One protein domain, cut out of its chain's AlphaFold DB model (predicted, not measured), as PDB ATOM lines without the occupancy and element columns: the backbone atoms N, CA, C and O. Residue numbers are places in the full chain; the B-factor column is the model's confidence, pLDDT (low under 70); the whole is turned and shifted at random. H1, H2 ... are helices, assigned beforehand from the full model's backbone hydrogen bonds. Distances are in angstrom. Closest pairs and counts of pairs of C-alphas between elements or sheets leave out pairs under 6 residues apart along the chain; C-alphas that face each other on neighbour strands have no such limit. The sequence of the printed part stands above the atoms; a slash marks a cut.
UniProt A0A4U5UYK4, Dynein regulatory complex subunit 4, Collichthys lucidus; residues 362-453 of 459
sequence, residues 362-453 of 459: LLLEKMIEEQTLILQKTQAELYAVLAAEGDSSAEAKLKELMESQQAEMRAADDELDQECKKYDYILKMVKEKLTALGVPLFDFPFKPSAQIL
ATOM      1  N   LEU A 362       5.875  -1.031 -17.883       97.44
ATOM      2  CA  LEU A 362       4.567  -1.282 -18.513       97.44
ATOM      3  C   LEU A 362       4.553  -2.465 -19.503       97.44
ATOM      4  O   LEU A 362       3.515  -3.098 -19.695       97.44
ATOM      5  N   LEU A 363       5.673  -2.757 -20.176       97.00
ATOM      6  CA  LEU A 363       5.778  -3.922 -21.063       97.00
ATOM      7  C   LEU A 363       5.886  -5.222 -20.255       97.00
ATOM      8  O   LEU A 363       5.234  -6.207 -20.591       97.00
ATOM      9  N   LEU A 364       6.698  -5.225 -19.195       96.00
ATOM     10  CA  LEU A 364       6.893  -6.373 -18.313       96.00
ATOM     11  C   LEU A 364       5.638  -6.671 -17.489       96.00
ATOM     12  O   LEU A 364       5.277  -7.836 -17.374       96.00
ATOM     13  N   GLU A 365       4.946  -5.645 -16.990       96.69
ATOM     14  CA  GLU A 365       3.639  -5.766 -16.333       96.69
ATOM     15  C   GLU A 365       2.649  -6.495 -17.248       96.69
ATOM     16  O   GLU A 365       2.147  -7.553 -16.878       96.69
ATOM     17  N   LYS A 366       2.480  -6.037 -18.496       96.69
ATOM     18  CA  LYS A 366       1.597  -6.704 -19.470       96.69
ATOM     19  C   LYS A 366       2.029  -8.121 -19.834       96.69
ATOM     20  O   LYS A 366       1.184  -9.000 -19.966       96.69
ATOM     21  N   MET A 367       3.331  -8.377 -19.965       96.88
ATOM     22  CA  MET A 367       3.829  -9.739 -20.189       96.88
ATOM     23  C   MET A 367       3.547 -10.661 -18.991       96.88
ATOM     24  O   MET A 367       3.282 -11.844 -19.193       96.88
ATOM     25  N   ILE A 368       3.577 -10.140 -17.761       96.12
ATOM     26  CA  ILE A 368       3.219 -10.880 -16.542       96.12
ATOM     27  C   ILE A 368       1.702 -11.102 -16.466       96.12
ATOM     28  O   ILE A 368       1.283 -12.214 -16.142       96.12
ATOM     29  N   GLU A 369       0.881 -10.104 -16.805       95.44
ATOM     30  CA  GLU A 369      -0.582 -10.224 -16.901       95.44
ATOM     31  C   GLU A 369      -0.984 -11.309 -17.915       95.44
ATOM     32  O   GLU A 369      -1.723 -12.236 -17.573       95.44
ATOM     33  N   GLU A 370      -0.443 -11.256 -19.138       96.25
ATOM     34  CA  GLU A 370      -0.702 -12.249 -20.187       96.25
ATOM     35  C   GLU A 370      -0.244 -13.656 -19.771       96.25
ATOM     36  O   GLU A 370      -0.997 -14.620 -19.932       96.25
ATOM     37  N   GLN A 371       0.954 -13.798 -19.190       95.19
ATOM     38  CA  GLN A 371       1.457 -15.099 -18.727       95.19
ATOM     39  C   GLN A 371       0.650 -15.657 -17.551       95.19
ATOM     40  O   GLN A 371       0.335 -16.846 -17.548       95.19
ATOM     41  N   THR A 372       0.261 -14.817 -16.590       94.44
ATOM     42  CA  THR A 372      -0.609 -15.207 -15.469       94.44
ATOM     43  C   THR A 372      -1.969 -15.682 -15.972       94.44
ATOM     44  O   THR A 372      -2.454 -16.726 -15.542       94.44
ATOM     45  N   LEU A 373      -2.558 -14.973 -16.937       93.38
ATOM     46  CA  LEU A 373      -3.846 -15.322 -17.535       93.38
ATOM     47  C   LEU A 373      -3.779 -16.615 -18.370       93.38
ATOM     48  O   LEU A 373      -4.722 -17.408 -18.348       93.38
ATOM     49  N   ILE A 374      -2.670 -16.876 -19.071       93.88
ATOM     50  CA  ILE A 374      -2.425 -18.155 -19.764       93.88
ATOM     51  C   ILE A 374      -2.234 -19.299 -18.754       93.88
ATOM     52  O   ILE A 374      -2.780 -20.389 -18.950       93.88
ATOM     53  N   LEU A 375      -1.505 -19.064 -17.661       92.69
ATOM     54  CA  LEU A 375      -1.272 -20.054 -16.608       92.69
ATOM     55  C   LEU A 375      -2.576 -20.418 -15.887       92.69
ATOM     56  O   LEU A 375      -2.886 -21.599 -15.762       92.69
ATOM     57  N   GLN A 376      -3.389 -19.431 -15.497       89.31
ATOM     58  CA  GLN A 376      -4.704 -19.665 -14.888       89.31
ATOM     59  C   GLN A 376      -5.633 -20.465 -15.813       89.31
ATOM     60  O   GLN A 376      -6.258 -21.425 -15.365       89.31
ATOM     61  N   LYS A 377      -5.692 -20.123 -17.111       91.25
ATOM     62  CA  LYS A 377      -6.495 -20.867 -18.099       91.25
ATOM     63  C   LYS A 377      -6.033 -22.313 -18.245       91.25
ATOM     64  O   LYS A 377      -6.837 -23.221 -18.072       91.25
ATOM     65  N   THR A 378      -4.743 -22.535 -18.496       91.69
ATOM     66  CA  THR A 378      -4.204 -23.894 -18.678       91.69
ATOM     67  C   THR A 378      -4.302 -24.737 -17.402       91.69
ATOM     68  O   THR A 378      -4.563 -25.934 -17.483       91.69
ATOM     69  N   GLN A 379      -4.188 -24.134 -16.215       89.19
ATOM     70  CA  GLN A 379      -4.420 -24.817 -14.940       89.19
ATOM     71  C   GLN A 379      -5.897 -25.208 -14.748       89.19
ATOM     72  O   GLN A 379      -6.175 -26.332 -14.327       89.19
ATOM     73  N   ALA A 380      -6.843 -24.331 -15.102       88.62
ATOM     74  CA  ALA A 380      -8.273 -24.641 -15.068       88.62
ATOM     75  C   ALA A 380      -8.658 -25.723 -16.097       88.62
ATOM     76  O   ALA A 380      -9.396 -26.649 -15.760       88.62
ATOM     77  N   GLU A 381      -8.114 -25.661 -17.316       89.19
ATOM     78  CA  GLU A 381      -8.277 -26.684 -18.359       89.19
ATOM     79  C   GLU A 381      -7.749 -28.052 -17.894       89.19
ATOM     80  O   GLU A 381      -8.456 -29.055 -18.006       89.19
ATOM     81  N   LEU A 382      -6.550 -28.100 -17.300       89.44
ATOM     82  CA  LEU A 382      -5.967 -29.328 -16.749       89.44
ATOM     83  C   LEU A 382      -6.823 -29.927 -15.623       89.44
ATOM     84  O   LEU A 382      -7.074 -31.133 -15.629       89.44
ATOM     85  N   TYR A 383      -7.299 -29.114 -14.674       89.38
ATOM     86  CA  TYR A 383      -8.171 -29.619 -13.611       89.38
ATOM     87  C   TYR A 383      -9.546 -30.056 -14.135       89.38
ATOM     88  O   TYR A 383     -10.084 -31.041 -13.636       89.38
ATOM     89  N   ALA A 384     -10.094 -29.397 -15.161       87.12
ATOM     90  CA  ALA A 384     -11.349 -29.807 -15.794       87.12
ATOM     91  C   ALA A 384     -11.229 -31.157 -16.524       87.12
ATOM     92  O   ALA A 384     -12.127 -31.992 -16.406       87.12
ATOM     93  N   VAL A 385     -10.116 -31.409 -17.226       90.81
ATOM     94  CA  VAL A 385      -9.848 -32.711 -17.868       90.81
ATOM     95  C   VAL A 385      -9.689 -33.816 -16.821       90.81
ATOM     96  O   VAL A 385     -10.358 -34.842 -16.917       90.81
ATOM     97  N   LEU A 386      -8.877 -33.597 -15.784       85.56
ATOM     98  CA  LEU A 386      -8.657 -34.590 -14.723       85.56
ATOM     99  C   LEU A 386      -9.932 -34.881 -13.907       85.56
ATOM    100  O   LEU A 386     -10.187 -36.032 -13.552       85.56
ATOM    101  N   ALA A 387     -10.772 -33.871 -13.660       85.62
ATOM    102  CA  ALA A 387     -12.086 -34.062 -13.047       85.62
ATOM    103  C   ALA A 387     -13.023 -34.896 -13.943       85.62
ATOM    104  O   ALA A 387     -13.715 -35.784 -13.447       85.62
ATOM    105  N   ALA A 388     -13.003 -34.679 -15.264       83.75
ATOM    106  CA  ALA A 388     -13.784 -35.467 -16.222       83.75
ATOM    107  C   ALA A 388     -13.306 -36.932 -16.347       83.75
ATOM    108  O   ALA A 388     -14.114 -37.810 -16.649       83.75
ATOM    109  N   GLU A 389     -12.028 -37.214 -16.073       84.38
ATOM    110  CA  GLU A 389     -11.493 -38.579 -15.930       84.38
ATOM    111  C   GLU A 389     -11.795 -39.217 -14.555       84.38
ATOM    112  O   GLU A 389     -11.597 -40.421 -14.376       84.38
ATOM    113  N   GLY A 390     -12.335 -38.446 -13.602       77.38
ATOM    114  CA  GLY A 390     -12.801 -38.919 -12.296       77.38
ATOM    115  C   GLY A 390     -11.863 -38.652 -11.112       77.38
ATOM    116  O   GLY A 390     -12.085 -39.221 -10.039       77.38
ATOM    117  N   ASP A 391     -10.832 -37.809 -11.256       83.25
ATOM    118  CA  ASP A 391      -9.993 -37.394 -10.122       83.25
ATOM    119  C   ASP A 391     -10.694 -36.321  -9.270       83.25
ATOM    120  O   ASP A 391     -10.666 -35.120  -9.564       83.25
ATOM    121  N   SER A 392     -11.271 -36.752  -8.148       82.00
ATOM    122  CA  SER A 392     -11.901 -35.866  -7.164       82.00
ATOM    123  C   SER A 392     -10.930 -34.875  -6.503       82.00
ATOM    124  O   SER A 392     -11.368 -33.860  -5.961       82.00
ATOM    125  N   SER A 393      -9.608 -35.100  -6.574       85.25
ATOM    126  CA  SER A 393      -8.609 -34.111  -6.152       85.25
ATOM    127  C   SER A 393      -8.474 -32.958  -7.147       85.25
ATOM    128  O   SER A 393      -8.173 -31.838  -6.732       85.25
ATOM    129  N   ALA A 394      -8.685 -33.204  -8.441       81.81
ATOM    130  CA  ALA A 394      -8.706 -32.162  -9.461       81.81
ATOM    131  C   ALA A 394     -10.027 -31.381  -9.430       81.81
ATOM    132  O   ALA A 394     -10.009 -30.152  -9.465       81.81
ATOM    133  N   GLU A 395     -11.156 -32.078  -9.261       82.31
ATOM    134  CA  GLU A 395     -12.483 -31.465  -9.121       82.31
ATOM    135  C   GLU A 395     -12.544 -30.495  -7.923       82.31
ATOM    136  O   GLU A 395     -13.023 -29.365  -8.053       82.31
ATOM    137  N   ALA A 396     -11.965 -30.882  -6.778       87.44
ATOM    138  CA  ALA A 396     -11.844 -30.013  -5.608       87.44
ATOM    139  C   ALA A 396     -10.996 -28.754  -5.879       87.44
ATOM    140  O   ALA A 396     -11.408 -27.656  -5.511       87.44
ATOM    141  N   LYS A 397      -9.847 -28.888  -6.561       88.75
ATOM    142  CA  LYS A 397      -8.945 -27.762  -6.879       88.75
ATOM    143  C   LYS A 397      -9.524 -26.806  -7.918       88.75
ATOM    144  O   LYS A 397      -9.322 -25.601  -7.812       88.75
ATOM    145  N   LEU A 398     -10.260 -27.318  -8.909       87.75
ATOM    146  CA  LEU A 398     -10.986 -26.478  -9.865       87.75
ATOM    147  C   LEU A 398     -12.030 -25.624  -9.141       87.75
ATOM    148  O   LEU A 398     -12.141 -24.426  -9.396       87.75
ATOM    149  N   LYS A 399     -12.763 -26.233  -8.204       88.19
ATOM    150  CA  LYS A 399     -13.752 -25.532  -7.386       88.19
ATOM    151  C   LYS A 399     -13.109 -24.481  -6.473       88.19
ATOM    152  O   LYS A 399     -13.608 -23.364  -6.428       88.19
ATOM    153  N   GLU A 400     -11.991 -24.801  -5.823       90.25
ATOM    154  CA  GLU A 400     -11.202 -23.863  -5.010       90.25
ATOM    155  C   GLU A 400     -10.727 -22.645  -5.829       90.25
ATOM    156  O   GLU A 400     -10.889 -21.507  -5.389       90.25
ATOM    157  N   LEU A 401     -10.243 -22.859  -7.061       87.56
ATOM    158  CA  LEU A 401      -9.861 -21.781  -7.987       87.56
ATOM    159  C   LEU A 401     -11.042 -20.860  -8.335       87.56
ATOM    160  O   LEU A 401     -10.919 -19.636  -8.270       87.56
ATOM    161  N   MET A 402     -12.195 -21.446  -8.675       87.06
ATOM    162  CA  MET A 402     -13.413 -20.698  -9.006       87.06
ATOM    163  C   MET A 402     -13.975 -19.937  -7.795       87.06
ATOM    164  O   MET A 402     -14.439 -18.806  -7.939       87.06
ATOM    165  N   GLU A 403     -13.920 -20.528  -6.598       90.44
ATOM    166  CA  GLU A 403     -14.340 -19.879  -5.352       90.44
ATOM    167  C   GLU A 403     -13.384 -18.736  -4.959       90.44
ATOM    168  O   GLU A 403     -13.868 -17.697  -4.508       90.44
ATOM    169  N   SER A 404     -12.072 -18.852  -5.223       89.06
ATOM    170  CA  SER A 404     -11.101 -17.754  -5.054       89.06
ATOM    171  C   SER A 404     -11.388 -16.587  -6.001       89.06
ATOM    172  O   SER A 404     -11.602 -15.467  -5.542       89.06
ATOM    173  N   GLN A 405     -11.499 -16.842  -7.311       88.50
ATOM    174  CA  GLN A 405     -11.814 -15.793  -8.293       88.50
ATOM    175  C   GLN A 405     -13.171 -15.124  -8.014       88.50
ATOM    176  O   GLN A 405     -13.330 -13.917  -8.195       88.50
ATOM    177  N   GLN A 406     -14.163 -15.879  -7.528       91.19
ATOM    178  CA  GLN A 406     -15.460 -15.311  -7.160       91.19
ATOM    179  C   GLN A 406     -15.439 -14.553  -5.818       91.19
ATOM    180  O   GLN A 406     -16.276 -13.672  -5.615       91.19
ATOM    181  N   ALA A 407     -14.497 -14.842  -4.917       92.25
ATOM    182  CA  ALA A 407     -14.237 -14.015  -3.740       92.25
ATOM    183  C   ALA A 407     -13.524 -12.704  -4.117       92.25
ATOM    184  O   ALA A 407     -13.928 -11.643  -3.646       92.25
ATOM    185  N   GLU A 408     -12.536 -12.761  -5.015       90.88
ATOM    186  CA  GLU A 408     -11.821 -11.592  -5.549       90.88
ATOM    187  C   GLU A 408     -12.766 -10.620  -6.271       90.88
ATOM    188  O   GLU A 408     -12.751  -9.425  -5.975       90.88
ATOM    189  N   MET A 409     -13.661 -11.118  -7.139       91.44
ATOM    190  CA  MET A 409     -14.686 -10.275  -7.780       91.44
ATOM    191  C   MET A 409     -15.591  -9.579  -6.755       91.44
ATOM    192  O   MET A 409     -15.817  -8.378  -6.864       91.44
ATOM    193  N   ARG A 410     -16.066 -10.296  -5.724       93.56
ATOM    194  CA  ARG A 410     -16.915  -9.700  -4.675       93.56
ATOM    195  C   ARG A 410     -16.174  -8.645  -3.857       93.56
ATOM    196  O   ARG A 410     -16.776  -7.638  -3.509       93.56
ATOM    197  N   ALA A 411     -14.888  -8.852  -3.574       93.62
ATOM    198  CA  ALA A 411     -14.068  -7.856  -2.890       93.62
ATOM    199  C   ALA A 411     -13.896  -6.585  -3.742       93.62
ATOM    200  O   ALA A 411     -14.036  -5.482  -3.221       93.62
ATOM    201  N   ALA A 412     -13.672  -6.730  -5.053       92.19
ATOM    202  CA  ALA A 412     -13.599  -5.602  -5.981       92.19
ATOM    203  C   ALA A 412     -14.943  -4.856  -6.114       92.19
ATOM    204  O   ALA A 412     -14.955  -3.623  -6.113       92.19
ATOM    205  N   ASP A 413     -16.069  -5.579  -6.159       91.12
ATOM    206  CA  ASP A 413     -17.416  -4.993  -6.112       91.12
ATOM    207  C   ASP A 413     -17.637  -4.217  -4.795       91.12
ATOM    208  O   ASP A 413     -18.046  -3.055  -4.826       91.12
ATOM    209  N   ASP A 414     -17.313  -4.809  -3.638       93.38
ATOM    210  CA  ASP A 414     -17.442  -4.177  -2.314       93.38
ATOM    211  C   ASP A 414     -16.535  -2.937  -2.153       93.38
ATOM    212  O   ASP A 414     -16.913  -1.975  -1.473       93.38
ATOM    213  N   GLU A 415     -15.341  -2.923  -2.754       93.94
ATOM    214  CA  GLU A 415     -14.445  -1.758  -2.779       93.94
ATOM    215  C   GLU A 415     -14.962  -0.648  -3.705       93.94
ATOM    216  O   GLU A 415     -14.997   0.521  -3.301       93.94
ATOM    217  N   LEU A 416     -15.439  -0.995  -4.905       91.88
ATOM    218  CA  LEU A 416     -16.064  -0.053  -5.835       91.88
ATOM    219  C   LEU A 416     -17.301   0.603  -5.206       91.88
ATOM    220  O   LEU A 416     -17.457   1.826  -5.256       91.88
ATOM    221  N   ASP A 417     -18.150  -0.195  -4.558       91.44
ATOM    222  CA  ASP A 417     -19.366   0.270  -3.899       91.44
ATOM    223  C   ASP A 417     -19.033   1.138  -2.663       91.44
ATOM    224  O   ASP A 417     -19.754   2.085  -2.342       91.44
ATOM    225  N   GLN A 418     -17.901   0.895  -1.986       93.81
ATOM    226  CA  GLN A 418     -17.364   1.784  -0.948       93.81
ATOM    227  C   GLN A 418     -16.846   3.118  -1.502       93.81
ATOM    228  O   GLN A 418     -17.173   4.163  -0.935       93.81
ATOM    229  N   GLU A 419     -16.061   3.125  -2.582       92.88
ATOM    230  CA  GLU A 419     -15.588   4.375  -3.198       92.88
ATOM    231  C   GLU A 419     -16.739   5.190  -3.790       92.88
ATOM    232  O   GLU A 419     -16.775   6.407  -3.615       92.88
ATOM    233  N   CYS A 420     -17.755   4.547  -4.370       92.44
ATOM    234  CA  CYS A 420     -18.969   5.223  -4.828       92.44
ATOM    235  C   CYS A 420     -19.698   5.938  -3.673       92.44
ATOM    236  O   CYS A 420     -20.070   7.107  -3.804       92.44
ATOM    237  N   LYS A 421     -19.808   5.299  -2.497       93.50
ATOM    238  CA  LYS A 421     -20.379   5.910  -1.279       93.50
ATOM    239  C   LYS A 421     -19.522   7.068  -0.743       93.50
ATOM    240  O   LYS A 421     -20.078   8.096  -0.350       93.50
ATOM    241  N   LYS A 422     -18.185   6.944  -0.746       94.06
ATOM    242  CA  LYS A 422     -17.255   8.026  -0.350       94.06
ATOM    243  C   LYS A 422     -17.348   9.214  -1.312       94.06
ATOM    244  O   LYS A 422     -17.467  10.357  -0.864       94.06
ATOM    245  N   TYR A 423     -17.349   8.945  -2.616       93.94
ATOM    246  CA  TYR A 423     -17.486   9.939  -3.674       93.94
ATOM    247  C   TYR A 423     -18.801  10.712  -3.547       93.94
ATOM    248  O   TYR A 423     -18.767  11.937  -3.457       93.94
ATOM    249  N   ASP A 424     -19.947  10.029  -3.452       93.75
ATOM    250  CA  ASP A 424     -21.249  10.700  -3.342       93.75
ATOM    251  C   ASP A 424     -21.405  11.475  -2.021       93.75
ATOM    252  O   ASP A 424     -22.031  12.540  -1.999       93.75
ATOM    253  N   TYR A 425     -20.783  11.014  -0.930       94.50
ATOM    254  CA  TYR A 425     -20.701  11.770   0.323       94.50
ATOM    255  C   TYR A 425     -19.901  13.076   0.160       94.50
ATOM    256  O   TYR A 425     -20.376  14.146   0.552       94.50
ATOM    257  N   ILE A 426     -18.719  13.020  -0.466       93.44
ATOM    258  CA  ILE A 426     -17.897  14.208  -0.756       93.44
ATOM    259  C   ILE A 426     -18.636  15.147  -1.720       93.44
ATOM    260  O   ILE A 426     -18.704  16.351  -1.472       93.44
ATOM    261  N   LEU A 427     -19.246  14.604  -2.774       92.62
ATOM    262  CA  LEU A 427     -20.043  15.323  -3.767       92.62
ATOM    263  C   LEU A 427     -21.198  16.094  -3.113       92.62
ATOM    264  O   LEU A 427     -21.421  17.266  -3.427       92.62
ATOM    265  N   LYS A 428     -21.909  15.451  -2.180       92.25
ATOM    266  CA  LYS A 428     -22.976  16.066  -1.385       92.25
ATOM    267  C   LYS A 428     -22.433  17.172  -0.479       92.25
ATOM    268  O   LYS A 428     -22.924  18.295  -0.561       92.25
ATOM    269  N   MET A 429     -21.383  16.902   0.301       93.56
ATOM    270  CA  MET A 429     -20.748  17.895   1.179       93.56
ATOM    271  C   MET A 429     -20.248  19.125   0.393       93.56
ATOM    272  O   MET A 429     -20.364  20.256   0.868       93.56
ATOM    273  N   VAL A 430     -19.692  18.934  -0.807       90.44
ATOM    274  CA  VAL A 430     -19.247  20.033  -1.679       90.44
ATOM    275  C   VAL A 430     -20.439  20.855  -2.172       90.44
ATOM    276  O   VAL A 430     -20.395  22.082  -2.077       90.44
ATOM    277  N   LYS A 431     -21.528  20.215  -2.622       89.69
ATOM    278  CA  LYS A 431     -22.767  20.909  -3.019       89.69
ATOM    279  C   LYS A 431     -23.360  21.717  -1.857       89.69
ATOM    280  O   LYS A 431     -23.674  22.887  -2.047       89.69
ATOM    281  N   GLU A 432     -23.437  21.136  -0.660       91.19
ATOM    282  CA  GLU A 432     -23.937  21.796   0.559       91.19
ATOM    283  C   GLU A 432     -23.063  22.985   0.993       91.19
ATOM    284  O   GLU A 432     -23.583  24.035   1.365       91.19
ATOM    285  N   LYS A 433     -21.732  22.870   0.898       90.75
ATOM    286  CA  LYS A 433     -20.817  23.990   1.181       90.75
ATOM    287  C   LYS A 433     -20.933  25.111   0.148       90.75
ATOM    288  O   LYS A 433     -20.895  26.277   0.525       90.75
ATOM    289  N   LEU A 434     -21.097  24.783  -1.134       88.38
ATOM    290  CA  LEU A 434     -21.265  25.779  -2.196       88.38
ATOM    291  C   LEU A 434     -22.594  26.537  -2.073       88.38
ATOM    292  O   LEU A 434     -22.593  27.762  -2.188       88.38
ATOM    293  N   THR A 435     -23.703  25.859  -1.755       88.75
ATOM    294  CA  THR A 435     -24.988  26.540  -1.515       88.75
ATOM    295  C   THR A 435     -24.979  27.365  -0.229       88.75
ATOM    296  O   THR A 435     -25.510  28.474  -0.232       88.75
ATOM    297  N   ALA A 436     -24.315  26.905   0.838       88.88
ATOM    298  CA  ALA A 436     -24.115  27.694   2.060       88.88
ATOM    299  C   ALA A 436     -23.259  28.961   1.837       88.88
ATOM    300  O   ALA A 436     -23.426  29.949   2.548       88.88
ATOM    301  N   LEU A 437     -22.379  28.952   0.829       89.94
ATOM    302  CA  LEU A 437     -21.614  30.117   0.362       89.94
ATOM    303  C   LEU A 437     -22.361  30.960  -0.694       89.94
ATOM    304  O   LEU A 437     -21.801  31.922  -1.214       89.94
ATOM    305  N   GLY A 438     -23.612  30.617  -1.025       85.25
ATOM    306  CA  GLY A 438     -24.442  31.348  -1.986       85.25
ATOM    307  C   GLY A 438     -24.091  31.125  -3.464       85.25
ATOM    308  O   GLY A 438     -24.567  31.877  -4.313       85.25
ATOM    309  N   VAL A 439     -23.279  30.115  -3.794       85.62
ATOM    310  CA  VAL A 439     -22.857  29.824  -5.175       85.62
ATOM    311  C   VAL A 439     -23.959  29.048  -5.922       85.62
ATOM    312  O   VAL A 439     -24.317  27.950  -5.489       85.62
ATOM    313  N   PRO A 440     -24.493  29.554  -7.054       79.00
ATOM    314  CA  PRO A 440     -25.493  28.833  -7.841       79.00
ATOM    315  C   PRO A 440     -24.908  27.584  -8.519       79.00
ATOM    316  O   PRO A 440     -23.882  27.657  -9.190       79.00
ATOM    317  N   LEU A 441     -25.589  26.440  -8.404       79.81
ATOM    318  CA  LEU A 441     -25.126  25.142  -8.924       79.81
ATOM    319  C   LEU A 441     -25.538  24.849 -10.387       79.81
ATOM    320  O   LEU A 441     -25.596  23.683 -10.769       79.81
ATOM    321  N   PHE A 442     -25.847  25.869 -11.199       70.31
ATOM    322  CA  PHE A 442     -26.402  25.678 -12.554       70.31
ATOM    323  C   PHE A 442     -25.483  24.873 -13.492       70.31
ATOM    324  O   PHE A 442     -25.965  23.950 -14.139       70.31
ATOM    325  N   ASP A 443     -24.176  25.155 -13.492       71.94
ATOM    326  CA  ASP A 443     -23.167  24.458 -14.310       71.94
ATOM    327  C   ASP A 443     -22.230  23.578 -13.457       71.94
ATOM    328  O   ASP A 443     -21.016  23.546 -13.658       71.94
ATOM    329  N   PHE A 444     -22.758  22.885 -12.441       83.12
ATOM    330  CA  PHE A 444     -21.931  22.033 -11.578       83.12
ATOM    331  C   PHE A 444     -21.549  20.712 -12.288       83.12
ATOM    332  O   PHE A 444     -22.424  19.872 -12.508       83.12
ATOM    333  N   PRO A 445     -20.262  20.462 -12.615       81.38
ATOM    334  CA  PRO A 445     -19.891  19.445 -13.608       81.38
ATOM    335  C   PRO A 445     -19.867  18.001 -13.079       81.38
ATOM    336  O   PRO A 445     -19.684  17.069 -13.860       81.38
ATOM    337  N   PHE A 446     -20.033  17.784 -11.768       86.88
ATOM    338  CA  PHE A 446     -19.889  16.463 -11.147       86.88
ATOM    339  C   PHE A 446     -21.251  15.783 -10.881       86.88
ATOM    340  O   PHE A 446     -22.087  16.260 -10.092       86.88
ATOM    341  N   LYS A 447     -21.453  14.639 -11.547       88.19
ATOM    342  CA  LYS A 447     -22.633  13.754 -11.466       88.19
ATOM    343  C   LYS A 447     -22.490  12.733 -10.319       88.19
ATOM    344  O   LYS A 447     -21.364  12.477  -9.920       88.19
ATOM    345  N   PRO A 448     -23.578  12.138  -9.794       89.56
ATOM    346  CA  PRO A 448     -23.490  11.054  -8.806       89.56
ATOM    347  C   PRO A 448     -22.860   9.769  -9.367       89.56
ATOM    348  O   PRO A 448     -22.962   9.511 -10.570       89.56
ATOM    349  N   SER A 449     -22.296   8.930  -8.496       88.31
ATOM    350  CA  SER A 449     -21.616   7.671  -8.864       88.31
ATOM    351  C   SER A 449     -22.467   6.767  -9.772       88.31
ATOM    352  O   SER A 449     -22.054   6.410 -10.875       88.31
ATOM    353  N   ALA A 450     -23.717   6.506  -9.378       85.31
ATOM    354  CA  ALA A 450     -24.678   5.680 -10.110       85.31
ATOM    355  C   ALA A 450     -25.100   6.248 -11.482       85.31
ATOM    356  O   ALA A 450     -25.723   5.541 -12.277       85.31
ATOM    357  N   GLN A 451     -24.790   7.517 -11.771       84.81
ATOM    358  CA  GLN A 451     -24.969   8.108 -13.096       84.81
ATOM    359  C   GLN A 451     -23.699   7.963 -13.946       84.81
ATOM    360  O   GLN A 451     -23.806   7.640 -15.124       84.81
ATOM    361  N   ILE A 452     -22.513   8.111 -13.347       85.31
ATOM    362  CA  ILE A 452     -21.221   7.870 -14.014       85.31
ATOM    363  C   ILE A 452     -21.126   6.405 -14.474       85.31
ATOM    364  O   ILE A 452     -20.854   6.147 -15.643       85.31
ATOM    365  N   LEU A 453     -21.459   5.450 -13.597       84.31
ATOM    366  CA  LEU A 453     -21.452   4.011 -13.905       84.31
ATOM    367  C   LEU A 453     -22.452   3.596 -15.003       84.31
ATOM    368  O   LEU A 453     -22.294   2.536 -15.598       84.31
TER     369      LEU A 453
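AT A GLANCE: This is residues 362 to 453 of the 459 residues of the protein "Dynein regulatory complex subunit 4" of Collichthys lucidus (UniProt A0A4U5UYK4). Two helices, H1 and the much longer H2, meet near their ends as an open V, and from the far end of H2 a stretch with no named element folds back to place the short H3 on H2 partway along its length. H2 makes the longest axis, and residues 362 to 375 of H1 stick out as the free end of the other arm. The printed part has 92 residues with three named helices, H1, H2 and H3 in that order along the chain, and no named strand; its class is all helix. It is extended, with a radius of gyration of the C-alphas of 23.0 A and spans of 72 by 32 by 15 A.

IN THESE COORDINATES: Find C-alpha 362 at (4.567, -1.282, -18.513), where the printed part begins and H1 starts. H1 holds residues 362 to 388 and runs 38.9 A to C-alpha 388 at (-13.784, -35.467, -16.222). After the three residues that link the two helices, find C-alpha 392 at (-11.901, -35.866, -7.164); from there H2, residues 392 to 436, runs 65.4 A and is the longest helix. Read on past residues 437 to 448 to H3, residues 449 to 453, which measures 6.2 A and ends with C-alpha 453 at (-21.452, 4.011, -13.905).

HOW THE PARTS SIT: Begin at the tight link of three residues between H1 and H2, which form a helical hairpin. The two helices run opposite ways at a steep tilt of 43 degrees. They touch, H1 with residues 380 to 387 alone and H2 with residues 393 to 401 alone; their closest C-alphas are those of Ala 387 and Glu 395, 4.7 A apart. Farther along H2, look at residues 420 to 424, which alone of H2 touch H3; the closest C-alphas are those of Cys 420 and Ser 449, 5.4 A apart. H1 and H3 are apart. In the backbones of H1, H2 and H3, every O i to N i+4 pair is within hydrogen-bond range.

THE WHOLE: The two C-alphas farthest apart are those of Glu 389 and Gly 438, at 72.5 A, while the first and last printed C-alphas, those of Leu 362 and Leu 453, are 26.9 A apart. Besides residues 362 to 375, you will find that residues 403 to 415 of H2 stand free, and so do residues 432 to 438, of which 432 to 436 belong to H2. The link from H2 to H3 is long, with 12 residues. The printed part has no cut. The mean pLDDT of the printed part is 89.4, and no printed residue is under 70.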